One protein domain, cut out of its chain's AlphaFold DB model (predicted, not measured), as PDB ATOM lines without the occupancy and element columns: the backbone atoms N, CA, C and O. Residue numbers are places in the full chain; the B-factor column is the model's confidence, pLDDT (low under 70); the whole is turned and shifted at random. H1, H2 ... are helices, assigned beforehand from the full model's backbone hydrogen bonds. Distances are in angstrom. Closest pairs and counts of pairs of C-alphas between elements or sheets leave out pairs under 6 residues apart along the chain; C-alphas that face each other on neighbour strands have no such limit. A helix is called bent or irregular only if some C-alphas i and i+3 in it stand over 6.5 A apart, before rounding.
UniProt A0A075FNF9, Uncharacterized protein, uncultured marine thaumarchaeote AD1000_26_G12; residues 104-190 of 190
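Overview. This is residues 104 to 190 of the 190 residues of an uncharacterized protein of uncultured marine thaumarchaeote AD1000_26_G12 (UniProt A0A075FNF9). One very long helix, H2, makes the longest axis, and H1 crosses its middle stretch slantwise in a lopsided, open hairpin, so that the first part of H1, residues 105 to 114, sticks out well away from H2. At the far end of H2 the chain turns sharply, and H3 folds back as a diverging arm that meets H2 only at that turn and stays apart from H1. The printed part has 87 residues with three named helices, in the order H1, H2, H3, and no named strand; the class is all helix. The whole is loose, with a radius of gyration of the C-alphas of 17.0 A, and elongated, spanning 52 by 32 by 22 A.

Arrangement. The longest helix is H2, residues 138 to 170. It touches H1, residues 105 to 127, with the C-alphas of Leu 120 and Ile 152 the closest, 5.4 A apart. H1 touches H2 with residues 119 to 124 alone, and H2 touches H1 with residues 148 to 159 alone. The two form a helical hairpin, running opposite ways at a steep tilt of 44 degrees. H3, residues 173 to 187, touches H2 only at the corner by their link, where the C-alphas of Leu 169 and Ser 176 are the closest, 5.5 A apart. H2 and H3 run opposite ways at a shallow tilt of 33 degrees, only just short of steep. H1 and H3 are apart. Of the O i to N i+4 pairs, 17 of 19 in H1, 27 of 29 in H2 and 8 of 11 in H3 are within hydrogen-bond range.

Along the chain. H2 measures 48.3 A from C-alpha 138 at (-62.722, 15.182, 54.429) to C-alpha 170 at (-23.816, -0.272, 30.258). It is irregular, with C-alphas 139 and 142 7.5 A apart. H1 measures 32.6 A and begins with C-alpha 105 at (-43.190, -2.960, 18.066). It is irregular, but only just: C-alphas 120 and 123 are 6.8 A apart. H3 measures 22.5 A and ends with C-alpha 187 at (-36.698, -7.763, 45.551). It is neither bent nor irregular, but only just: C-alphas 174 and 177 are 6.1 A apart.

Size, cuts and confidence. The two C-alphas farthest apart are those of Thr 134 and Lys 173, 52.6 A. Residues 104 to 114, 132 to 143 and 181 to 190 stand free; without them the body has 54 residues and spans 45 by 16 by 15 A. The printed part has no cut and ends at Phe 190, the chain's last residue. The link from H1 to H2, 10 residues, is short, the link from H2 to H3, 2 residues, is tight, and no link is long. The mean pLDDT of the printed part is 77.7; residues 132 to 135 and 170 to 190 are under 70, and the mean of H3 is 53.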
ATOM      1  N   ASN A 104     -39.695  -6.136  17.371       89.94
ATOM      2  CA  ASN A 104     -41.145  -6.107  17.218       89.94
ATOM      3  C   ASN A 104     -41.769  -4.990  18.072       89.94
ATOM      4  O   ASN A 104     -41.645  -4.996  19.300       89.94
ATOM      5  N   ASN A 105     -42.489  -4.071  17.419       87.31
ATOM      6  CA  ASN A 105     -43.190  -2.960  18.066       87.31
ATOM      7  C   ASN A 105     -44.245  -3.412  19.088       87.31
ATOM      8  O   ASN A 105     -44.389  -2.749  20.105       87.31
ATOM      9  N   ILE A 106     -44.948  -4.525  18.861       90.19
ATOM     10  CA  ILE A 106     -45.983  -5.026  19.781       90.19
ATOM     11  C   ILE A 106     -45.358  -5.383  21.131       90.19
ATOM     12  O   ILE A 106     -45.843  -4.954  22.174       90.19
ATOM     13  N   ARG A 107     -44.230  -6.105  21.116       91.00
ATOM     14  CA  ARG A 107     -43.500  -6.445  22.347       91.00
ATOM     15  C   ARG A 107     -43.031  -5.191  23.084       91.00
ATOM     16  O   ARG A 107     -43.202  -5.113  24.292       91.00
ATOM     17  N   LYS A 108     -42.515  -4.189  22.358       90.31
ATOM     18  CA  LYS A 108     -42.129  -2.892  22.945       90.31
ATOM     19  C   LYS A 108     -43.304  -2.211  23.635       90.31
ATOM     20  O   LYS A 108     -43.145  -1.712  24.742       90.31
ATOM     21  N   THR A 109     -44.466  -2.208  22.988       91.50
ATOM     22  CA  THR A 109     -45.690  -1.620  23.533       91.50
ATOM     23  C   THR A 109     -46.106  -2.317  24.826       91.50
ATOM     24  O   THR A 109     -46.360  -1.632  25.808       91.50
ATOM     25  N   ILE A 110     -46.116  -3.655  24.859       93.12
ATOM     26  CA  ILE A 110     -46.494  -4.432  26.053       93.12
ATOM     27  C   ILE A 110     -45.515  -4.187  27.206       93.12
ATOM     28  O   ILE A 110     -45.947  -3.911  28.321       93.12
ATOM     29  N   VAL A 111     -44.205  -4.237  26.939       92.25
ATOM     30  CA  VAL A 111     -43.173  -3.973  27.956       92.25
ATOM     31  C   VAL A 111     -43.323  -2.562  28.519       92.25
ATOM     32  O   VAL A 111     -43.351  -2.386  29.734       92.25
ATOM     33  N   LEU A 112     -43.473  -1.557  27.651       93.12
ATOM     34  CA  LEU A 112     -43.655  -0.180  28.095       93.12
ATOM     35  C   LEU A 112     -44.948  -0.005  28.898       93.12
ATOM     36  O   LEU A 112     -44.934   0.682  29.915       93.12
ATOM     37  N   ALA A 113     -46.044  -0.636  28.471       94.62
ATOM     38  CA  ALA A 113     -47.319  -0.575  29.177       94.62
ATOM     39  C   ALA A 113     -47.207  -1.191  30.576       94.62
ATOM     40  O   ALA A 113     -47.693  -0.594  31.530       94.62
ATOM     41  N   GLY A 114     -46.509  -2.323  30.716       95.25
ATOM     42  CA  GLY A 114     -46.236  -2.945  32.014       95.25
ATOM     43  C   GLY A 114     -45.407  -2.051  32.939       95.25
ATOM     44  O   GLY A 114     -45.775  -1.863  34.094       95.25
ATOM     45  N   ILE A 115     -44.338  -1.432  32.421       93.12
ATOM     46  CA  ILE A 115     -43.511  -0.482  33.187       93.12
ATOM     47  C   ILE A 115     -44.346   0.721  33.628       93.12
ATOM     48  O   ILE A 115     -44.331   1.087  34.801       93.12
ATOM     49  N   MET A 116     -45.091   1.333  32.705       94.94
ATOM     50  CA  MET A 116     -45.940   2.482  33.020       94.94
ATOM     51  C   MET A 116     -47.029   2.115  34.023       94.94
ATOM     52  O   MET A 116     -47.266   2.878  34.949       94.94
ATOM     53  N   TRP A 117     -47.660   0.950  33.884       95.19
ATOM     54  CA  TRP A 117     -48.662   0.485  34.837       95.19
ATOM     55  C   TRP A 117     -48.071   0.323  36.243       95.19
ATOM     56  O   TRP A 117     -48.622   0.836  37.217       95.19
ATOM     57  N   PHE A 118     -46.905  -0.314  36.345       93.25
ATOM     58  CA  PHE A 118     -46.221  -0.512  37.619       93.25
ATOM     59  C   PHE A 118     -45.852   0.821  38.288       93.25
ATOM     60  O   PHE A 118     -46.120   1.043  39.468       93.25
ATOM     61  N   VAL A 119     -45.292   1.746  37.509       93.31
ATOM     62  CA  VAL A 119     -44.823   3.049  37.988       93.31
ATOM     63  C   VAL A 119     -45.973   3.982  38.366       93.31
ATOM     64  O   VAL A 119     -45.881   4.671  39.381       93.31
ATOM     65  N   LEU A 120     -47.035   4.021  37.559       92.44
ATOM     66  CA  LEU A 120     -48.142   4.968  37.721       92.44
ATOM     67  C   LEU A 120     -49.234   4.471  38.672       92.44
ATOM     68  O   LEU A 120     -49.950   5.300  39.225       92.44
ATOM     69  N   PHE A 121     -49.379   3.156  38.857       91.44
ATOM     70  CA  PHE A 121     -50.454   2.589  39.678       91.44
ATOM     71  C   PHE A 121     -49.933   1.755  40.838       91.44
ATOM     72  O   PHE A 121     -50.309   2.028  41.972       91.44
ATOM     73  N   VAL A 122     -49.049   0.781  40.602       92.12
ATOM     74  CA  VAL A 122     -48.627  -0.151  41.666       92.12
ATOM     75  C   VAL A 122     -47.832   0.560  42.757       92.12
ATOM     76  O   VAL A 122     -48.199   0.479  43.924       92.12
ATOM     77  N   ILE A 123     -46.775   1.292  42.399       89.69
ATOM     78  CA  ILE A 123     -45.931   1.979  43.392       89.69
ATOM     79  C   ILE A 123     -46.734   2.999  44.226       89.69
ATOM     80  O   ILE A 123     -46.651   2.941  45.456       89.69
ATOM     81  N   PRO A 124     -47.530   3.908  43.621       88.56
ATOM     82  CA  PRO A 124     -48.367   4.826  44.387       88.56
ATOM     83  C   PRO A 124     -49.380   4.098  45.267       88.56
ATOM     84  O   PRO A 124     -49.502   4.449  46.434       88.56
ATOM     85  N   PHE A 125     -50.040   3.055  44.751       86.38
ATOM     86  CA  PHE A 125     -51.032   2.279  45.497       86.38
ATOM     87  C   PHE A 125     -50.441   1.590  46.731       86.38
ATOM     88  O   PHE A 125     -51.057   1.609  47.792       86.38
ATOM     89  N   LEU A 126     -49.233   1.029  46.627       89.00
ATOM     90  CA  LEU A 126     -48.557   0.393  47.763       89.00
ATOM     91  C   LEU A 126     -48.294   1.371  48.914       89.00
ATOM     92  O   LEU A 126     -48.260   0.963  50.072       89.00
ATOM     93  N   LYS A 127     -48.098   2.660  48.608       84.38
ATOM     94  CA  LYS A 127     -47.888   3.686  49.633       84.38
ATOM     95  C   LYS A 127     -49.186   4.344  50.094       84.38
ATOM     96  O   LYS A 127     -49.350   4.594  51.286       84.38
ATOM     97  N   TYR A 128     -50.053   4.668  49.146       81.19
ATOM     98  CA  TYR A 128     -51.296   5.405  49.323       81.19
ATOM     99  C   TYR A 128     -52.388   4.711  48.500       81.19
ATOM    100  O   TYR A 128     -52.634   5.106  47.356       81.19
ATOM    101  N   PRO A 129     -53.022   3.655  49.041       82.88
ATOM    102  CA  PRO A 129     -54.094   2.966  48.339       82.88
ATOM    103  C   PRO A 129     -55.269   3.919  48.104       82.88
ATOM    104  O   PRO A 129     -55.538   4.816  48.907       82.88
ATOM    105  N   ALA A 130     -55.957   3.744  46.976       76.56
ATOM    106  CA  ALA A 130     -57.123   4.553  46.655       76.56
ATOM    107  C   ALA A 130     -58.279   4.196  47.599       76.56
ATOM    108  O   ALA A 130     -58.682   3.037  47.674       76.56
ATOM    109  N   ASN A 131     -58.814   5.201  48.293       75.75
ATOM    110  CA  ASN A 131     -59.994   5.046  49.136       75.75
ATOM    111  C   ASN A 131     -61.269   5.317  48.319       75.75
ATOM    112  O   ASN A 131     -61.251   6.212  47.466       75.75
ATOM    113  N   PRO A 132     -62.372   4.598  48.589       69.25
ATOM    114  CA  PRO A 132     -63.679   4.929  48.034       69.25
ATOM    115  C   PRO A 132     -64.099   6.378  48.343       69.25
ATOM    116  O   PRO A 132     -63.642   6.950  49.343       69.25
ATOM    117  N   PRO A 133     -64.977   6.982  47.515       61.56
ATOM    118  CA  PRO A 133     -65.654   8.220  47.900       61.56
ATOM    119  C   PRO A 133     -66.355   7.998  49.248       61.56
ATOM    120  O   PRO A 133     -66.827   6.896  49.476       61.56
ATOM    121  N   THR A 134     -66.349   9.019  50.114       62.62
ATOM    122  CA  THR A 134     -66.784   9.028  51.537       62.62
ATOM    123  C   THR A 134     -65.849   8.379  52.567       62.62
ATOM    124  O   THR A 134     -65.992   8.644  53.758       62.62
ATOM    125  N   VAL A 135     -64.798   7.651  52.162       68.00
ATOM    126  CA  VAL A 135     -63.897   6.995  53.129       68.00
ATOM    127  C   VAL A 135     -62.748   7.903  53.613       68.00
ATOM    128  O   VAL A 135     -61.806   8.266  52.887       68.00
ATOM    129  N   GLY A 136     -62.780   8.187  54.917       74.12
ATOM    130  CA  GLY A 136     -61.772   8.921  55.689       74.12
ATOM    131  C   GLY A 136     -61.992  10.437  55.743       74.12
ATOM    132  O   GLY A 136     -62.850  10.976  55.059       74.12
ATOM    133  N   GLU A 137     -61.171  11.126  56.537       79.88
ATOM    134  CA  GLU A 137     -61.382  12.539  56.891       79.88
ATOM    135  C   GLU A 137     -61.386  13.494  55.689       79.88
ATOM    136  O   GLU A 137     -60.386  13.615  54.963       79.88
ATOM    137  N   THR A 138     -62.492  14.226  55.525       79.88
ATOM    138  CA  THR A 138     -62.722  15.182  54.429       79.88
ATOM    139  C   THR A 138     -61.683  16.302  54.414       79.88
ATOM    140  O   THR A 138     -61.187  16.669  53.345       79.88
ATOM    141  N   GLU A 139     -61.253  16.763  55.590       85.06
ATOM    142  CA  GLU A 139     -60.228  17.802  55.755       85.06
ATOM    143  C   GLU A 139     -58.879  17.419  55.122       85.06
ATOM    144  O   GLU A 139     -58.107  18.279  54.694       85.06
ATOM    145  N   THR A 140     -58.592  16.119  54.999       86.38
ATOM    146  CA  THR A 140     -57.307  15.619  54.481       86.38
ATOM    147  C   THR A 140     -57.339  15.243  53.002       86.38
ATOM    148  O   THR A 140     -56.297  14.896  52.440       86.38
ATOM    149  N   VAL A 141     -58.496  15.315  52.334       84.00
ATOM    150  CA  VAL A 141     -58.673  14.845  50.946       84.00
ATOM    151  C   VAL A 141     -57.682  15.508  49.990       84.00
ATOM    152  O   VAL A 141     -57.022  14.816  49.212       84.00
ATOM    153  N   VAL A 142     -57.513  16.829  50.090       87.44
ATOM    154  CA  VAL A 142     -56.580  17.583  49.239       87.44
ATOM    155  C   VAL A 142     -55.138  17.137  49.481       87.44
ATOM    156  O   VAL A 142     -54.408  16.861  48.529       87.44
ATOM    157  N   LEU A 143     -54.734  17.006  50.748       88.44
ATOM    158  CA  LEU A 143     -53.384  16.578  51.112       88.44
ATOM    159  C   LEU A 143     -53.088  15.158  50.611       88.44
ATOM    160  O   LEU A 143     -52.044  14.938  49.997       88.44
ATOM    161  N   ARG A 144     -54.009  14.207  50.812       85.44
ATOM    162  CA  ARG A 144     -53.873  12.830  50.303       85.44
ATOM    163  C   ARG A 144     -53.752  12.811  48.779       85.44
ATOM    164  O   ARG A 144     -52.902  12.099  48.252       85.44
ATOM    165  N   GLY A 145     -54.528  13.642  48.080       86.56
ATOM    166  CA  GLY A 145     -54.423  13.814  46.630       86.56
ATOM    167  C   GLY A 145     -53.049  14.328  46.191       86.56
ATOM    168  O   GLY A 145     -52.433  13.755  45.292       86.56
ATOM    169  N   ILE A 146     -52.521  15.358  46.860       90.12
ATOM    170  CA  ILE A 146     -51.177  15.893  46.585       90.12
ATOM    171  C   ILE A 146     -50.109  14.825  46.827       90.12
ATOM    172  O   ILE A 146     -49.216  14.663  45.995       90.12
ATOM    173  N   LEU A 147     -50.191  14.078  47.930       88.19
ATOM    174  CA  LEU A 147     -49.237  13.013  48.252       88.19
ATOM    175  C   LEU A 147     -49.272  11.887  47.215       88.19
ATOM    176  O   LEU A 147     -48.216  11.444  46.763       88.19
ATOM    177  N   TYR A 148     -50.467  11.474  46.790       86.00
ATOM    178  CA  TYR A 148     -50.646  10.456  45.757       86.00
ATOM    179  C   TYR A 148     -50.030  10.897  44.420       86.00
ATOM    180  O   TYR A 148     -49.207  10.184  43.841       86.00
ATOM    181  N   LEU A 149     -50.340  12.117  43.966       89.25
ATOM    182  CA  LEU A 149     -49.760  12.695  42.746       89.25
ATOM    183  C   LEU A 149     -48.240  12.881  42.852       89.25
ATOM    184  O   LEU A 149     -47.515  12.629  41.888       89.25
ATOM    185  N   SER A 150     -47.740  13.271  44.026       89.88
ATOM    186  CA  SER A 150     -46.303  13.394  44.282       89.88
ATOM    187  C   SER A 150     -45.603  12.042  44.164       89.88
ATOM    188  O   SER A 150     -44.529  11.963  43.574       89.88
ATOM    189  N   PHE A 151     -46.216  10.960  44.651       87.62
ATOM    190  CA  PHE A 151     -45.662   9.612  44.511       87.62
ATOM    191  C   PHE A 151     -45.680   9.108  43.070       87.62
ATOM    192  O   PHE A 151     -44.704   8.491  42.651       87.62
ATOM    193  N   ILE A 152     -46.720   9.420  42.291       88.88
ATOM    194  CA  ILE A 152     -46.716   9.164  40.842       88.88
ATOM    195  C   ILE A 152     -45.519   9.864  40.189       88.88
ATOM    196  O   ILE A 152     -44.773   9.238  39.433       88.88
ATOM    197  N   ALA A 153     -45.306  11.146  40.501       90.75
ATOM    198  CA  ALA A 153     -44.202  11.920  39.945       90.75
ATOM    199  C   ALA A 153     -42.838  11.344  40.356       90.75
ATOM    200  O   ALA A 153     -41.997  11.103  39.491       90.75
ATOM    201  N   ILE A 154     -42.629  11.070  41.648       89.81
ATOM    202  CA  ILE A 154     -41.391  10.474  42.171       89.81
ATOM    203  C   ILE A 154     -41.130   9.126  41.498       89.81
ATOM    204  O   ILE A 154     -40.057   8.936  40.942       89.81
ATOM    205  N   SER A 155     -42.117   8.231  41.468       88.62
ATOM    206  CA  SER A 155     -42.019   6.917  40.823       88.62
ATOM    207  C   SER A 155     -41.622   7.044  39.344       88.62
ATOM    208  O   SER A 155     -40.683   6.393  38.877       88.62
ATOM    209  N   GLY A 156     -42.275   7.954  38.612       88.44
ATOM    210  CA  GLY A 156     -41.973   8.254  37.211       88.44
ATOM    211  C   GLY A 156     -40.553   8.770  36.996       88.44
ATOM    212  O   GLY A 156     -39.819   8.251  36.149       88.44
ATOM    213  N   PHE A 157     -40.131   9.766  37.775       89.88
ATOM    214  CA  PHE A 157     -38.784  10.325  37.682       89.88
ATOM    215  C   PHE A 157     -37.709   9.336  38.129       89.88
ATOM    216  O   PHE A 157     -36.651   9.288  37.504       89.88
ATOM    217  N   SER A 158     -37.980   8.504  39.135       87.00
ATOM    218  CA  SER A 158     -37.095   7.415  39.546       87.00
ATOM    219  C   SER A 158     -36.892   6.422  38.406       87.00
ATOM    220  O   SER A 158     -35.748   6.118  38.084       87.00
ATOM    221  N   ALA A 159     -37.956   5.985  37.724       87.00
ATOM    222  CA  ALA A 159     -37.838   5.090  36.570       87.00
ATOM    223  C   ALA A 159     -36.987   5.703  35.440       87.00
ATOM    224  O   ALA A 159     -36.122   5.035  34.865       87.00
ATOM    225  N   LEU A 160     -37.168   6.998  35.155       86.31
ATOM    226  CA  LEU A 160     -36.336   7.724  34.188       86.31
ATOM    227  C   LEU A 160     -34.874   7.836  34.649       86.31
ATOM    228  O   LEU A 160     -33.966   7.669  33.834       86.31
ATOM    229  N   GLY A 161     -34.645   8.102  35.935       84.69
ATOM    230  CA  GLY A 161     -33.320   8.173  36.549       84.69
ATOM    231  C   GLY A 161     -32.578   6.840  36.473       84.69
ATOM    232  O   GLY A 161     -31.438   6.808  36.007       84.69
ATOM    233  N   PHE A 162     -33.245   5.738  36.824       84.19
ATOM    234  CA  PHE A 162     -32.710   4.379  36.693       84.19
ATOM    235  C   PHE A 162     -32.337   4.055  35.251       84.19
ATOM    236  O   PHE A 162     -31.242   3.562  35.000       84.19
ATOM    237  N   TYR A 163     -33.194   4.385  34.286       84.44
ATOM    238  CA  TYR A 163     -32.895   4.162  32.875       84.44
ATOM    239  C   TYR A 163     -31.683   4.978  32.383       84.44
ATOM    240  O   TYR A 163     -30.836   4.462  31.650       84.44
ATOM    241  N   GLN A 164     -31.562   6.246  32.795       84.50
ATOM    242  CA  GLN A 164     -30.394   7.070  32.465       84.50
ATOM    243  C   GLN A 164     -29.113   6.532  33.105       84.50
ATOM    244  O   GLN A 164     -28.064   6.522  32.455       84.50
ATOM    245  N   LEU A 165     -29.196   6.072  34.356       83.62
ATOM    246  CA  LEU A 165     -28.083   5.447  35.057       83.62
ATOM    247  C   LEU A 165     -27.676   4.156  34.347       83.62
ATOM    248  O   LEU A 165     -26.534   4.060  33.913       83.62
ATOM    249  N   TYR A 166     -28.613   3.237  34.104       79.25
ATOM    250  CA  TYR A 166     -28.383   1.992  33.367       79.25
ATOM    251  C   TYR A 166     -27.629   2.241  32.055       79.25
ATOM    252  O   TYR A 166     -26.581   1.646  31.831       79.25
ATOM    253  N   LYS A 167     -28.060   3.213  31.239       78.75
ATOM    254  CA  LYS A 167     -27.354   3.569  29.996       78.75
ATOM    255  C   LYS A 167     -25.924   4.065  30.204       78.75
ATOM    256  O   LYS A 167     -25.046   3.748  29.403       78.75
ATOM    257  N   ARG A 168     -25.675   4.860  31.248       77.50
ATOM    258  CA  ARG A 168     -24.320   5.328  31.590       77.50
ATOM    259  C   ARG A 168     -23.430   4.189  32.092       77.50
ATOM    260  O   ARG A 168     -22.217   4.264  31.920       77.50
ATOM    261  N   LEU A 169     -24.012   3.157  32.697       73.88
ATOM    262  CA  LEU A 169     -23.286   2.024  33.278       73.88
ATOM    263  C   LEU A 169     -23.116   0.849  32.326       73.88
ATOM    264  O   LEU A 169     -22.118   0.151  32.407       73.88
ATOM    265  N   GLU A 170     -24.014   0.658  31.373       64.62
ATOM    266  CA  GLU A 170     -23.816  -0.272  30.258       64.62
ATOM    267  C   GLU A 170     -22.644   0.187  29.372       64.62
ATOM    268  O   GLU A 170     -21.867  -0.627  28.872       64.62
ATOM    269  N   ALA A 171     -22.413   1.503  29.295       59.25
ATOM    270  CA  ALA A 171     -21.180   2.069  28.752       59.25
ATOM    271  C   ALA A 171     -19.928   1.758  29.613       59.25
ATOM    272  O   ALA A 171     -18.806   1.953  29.150       59.25
ATOM    273  N   ASN A 172     -20.100   1.259  30.843       57.22
ATOM    274  CA  ASN A 172     -19.051   1.011  31.830       57.22
ATOM    275  C   ASN A 172     -19.262  -0.346  32.551       57.22
ATOM    276  O   ASN A 172     -19.637  -0.398  33.724       57.22
ATOM    277  N   LYS A 173     -19.012  -1.454  31.829       57.53
ATOM    278  CA  LYS A 173     -19.329  -2.873  32.155       57.53
ATOM    279  C   LYS A 173     -19.133  -3.363  33.607       57.53
ATOM    280  O   LYS A 173     -19.682  -4.400  33.958       57.53
ATOM    281  N   LYS A 174     -18.340  -2.689  34.447       57.28
ATOM    282  CA  LYS A 174     -18.139  -3.069  35.859       57.28
ATOM    283  C   LYS A 174     -19.293  -2.662  36.780       57.28
ATOM    284  O   LYS A 174     -19.495  -3.333  37.784       57.28
ATOM    285  N   LEU A 175     -20.034  -1.594  36.469       54.62
ATOM    286  CA  LEU A 175     -21.087  -1.083  37.361       54.62
ATOM    287  C   LEU A 175     -22.475  -1.678  37.064       54.62
ATOM    288  O   LEU A 175     -23.313  -1.704  37.958       54.62
ATOM    289  N   SER A 176     -22.711  -2.211  35.857       49.44
ATOM    290  CA  SER A 176     -23.973  -2.897  35.524       49.44
ATOM    291  C   SER A 176     -24.176  -4.171  36.357       49.44
ATOM    292  O   SER A 176     -25.262  -4.400  36.869       49.44
ATOM    293  N   LEU A 177     -23.099  -4.932  36.595       54.84
ATOM    294  CA  LEU A 177     -23.112  -6.149  37.419       54.84
ATOM    295  C   LEU A 177     -23.458  -5.896  38.897       54.84
ATOM    296  O   LEU A 177     -23.953  -6.798  39.563       54.84
ATOM    297  N   LEU A 178     -23.193  -4.695  39.423       55.84
ATOM    298  CA  LEU A 178     -23.490  -4.350  40.818       55.84
ATOM    299  C   LEU A 178     -24.965  -3.972  41.018       55.84
ATOM    300  O   LEU A 178     -25.560  -4.365  42.017       55.84
ATOM    301  N   LEU A 179     -25.569  -3.280  40.049       55.94
ATOM    302  CA  LEU A 179     -26.979  -2.878  40.102       55.94
ATOM    303  C   LEU A 179     -27.945  -4.044  39.878       55.94
ATOM    304  O   LEU A 179     -28.987  -4.082  40.528       55.94
ATOM    305  N   ASP A 180     -27.589  -5.013  39.031       57.09
ATOM    306  CA  ASP A 180     -28.380  -6.240  38.870       57.09
ATOM    307  C   ASP A 180     -28.469  -7.019  40.196       57.09
ATOM    308  O   ASP A 180     -29.526  -7.537  40.553       57.09
ATOM    309  N   MET A 181     -27.379  -7.034  40.969       52.56
ATOM    310  CA  MET A 181     -27.306  -7.693  42.277       52.56
ATOM    311  C   MET A 181     -28.076  -6.928  43.363       52.56
ATOM    312  O   MET A 181     -28.776  -7.545  44.160       52.56
ATOM    313  N   GLU A 182     -27.994  -5.596  43.389       54.62
ATOM    314  CA  GLU A 182     -28.726  -4.761  44.356       54.62
ATOM    315  C   GLU A 182     -30.237  -4.741  44.094       54.62
ATOM    316  O   GLU A 182     -31.027  -4.819  45.034       54.62
ATOM    317  N   PHE A 183     -30.656  -4.704  42.825       49.72
ATOM    318  CA  PHE A 183     -32.066  -4.805  42.446       49.72
ATOM    319  C   PHE A 183     -32.648  -6.184  42.801       49.72
ATOM    320  O   PHE A 183     -33.771  -6.261  43.301       49.72
ATOM    321  N   LEU A 184     -31.873  -7.265  42.631       50.22
ATOM    322  CA  LEU A 184     -32.233  -8.613  43.098       50.22
ATOM    323  C   LEU A 184     -32.321  -8.712  44.631       50.22
ATOM    324  O   LEU A 184     -33.211  -9.387  45.139       50.22
ATOM    325  N   LEU A 185     -31.442  -8.027  45.371       49.16
ATOM    326  CA  LEU A 185     -31.457  -7.996  46.842       49.16
ATOM    327  C   LEU A 185     -32.635  -7.182  47.408       49.16
ATOM    328  O   LEU A 185     -33.235  -7.590  48.403       49.16
ATOM    329  N   LEU A 186     -33.012  -6.078  46.754       47.56
ATOM    330  CA  LEU A 186     -34.192  -5.271  47.101       47.56
ATOM    331  C   LEU A 186     -35.517  -6.002  46.831       47.56
ATOM    332  O   LEU A 186     -36.489  -5.794  47.549       47.56
ATOM    333  N   LEU A 187     -35.553  -6.887  45.833       43.66
ATOM    334  CA  LEU A 187     -36.698  -7.763  45.551       43.66
ATOM    335  C   LEU A 187     -36.834  -8.929  46.545       43.66
ATOM    336  O   LEU A 187     -37.921  -9.479  46.670       43.66
ATOM    337  N   TYR A 188     -35.756  -9.298  47.245       43.50
ATOM    338  CA  TYR A 188     -35.738 -10.388  48.230       43.50
ATOM    339  C   TYR A 188     -35.998  -9.925  49.674       43.50
ATOM    340  O   TYR A 188     -36.003 -10.744  50.590       43.50
ATOM    341  N   SER A 189     -36.160  -8.617  49.893       36.47
ATOM    342  CA  SER A 189     -36.337  -8.006  51.219       36.47
ATOM    343  C   SER A 189     -37.769  -7.524  51.504       36.47
ATOM    344  O   SER A 189     -37.981  -6.777  52.461       36.47
ATOM    345  N   PHE A 190     -38.748  -8.005  50.730       42.19
ATOM    346  CA  PHE A 190     -40.185  -7.888  51.003       42.19
ATOM    347  C   PHE A 190     -40.846  -9.264  51.055       42.19
ATOM    348  O   PHE A 190     -40.501 -10.110  50.200       42.19
TER     349      PHE A 190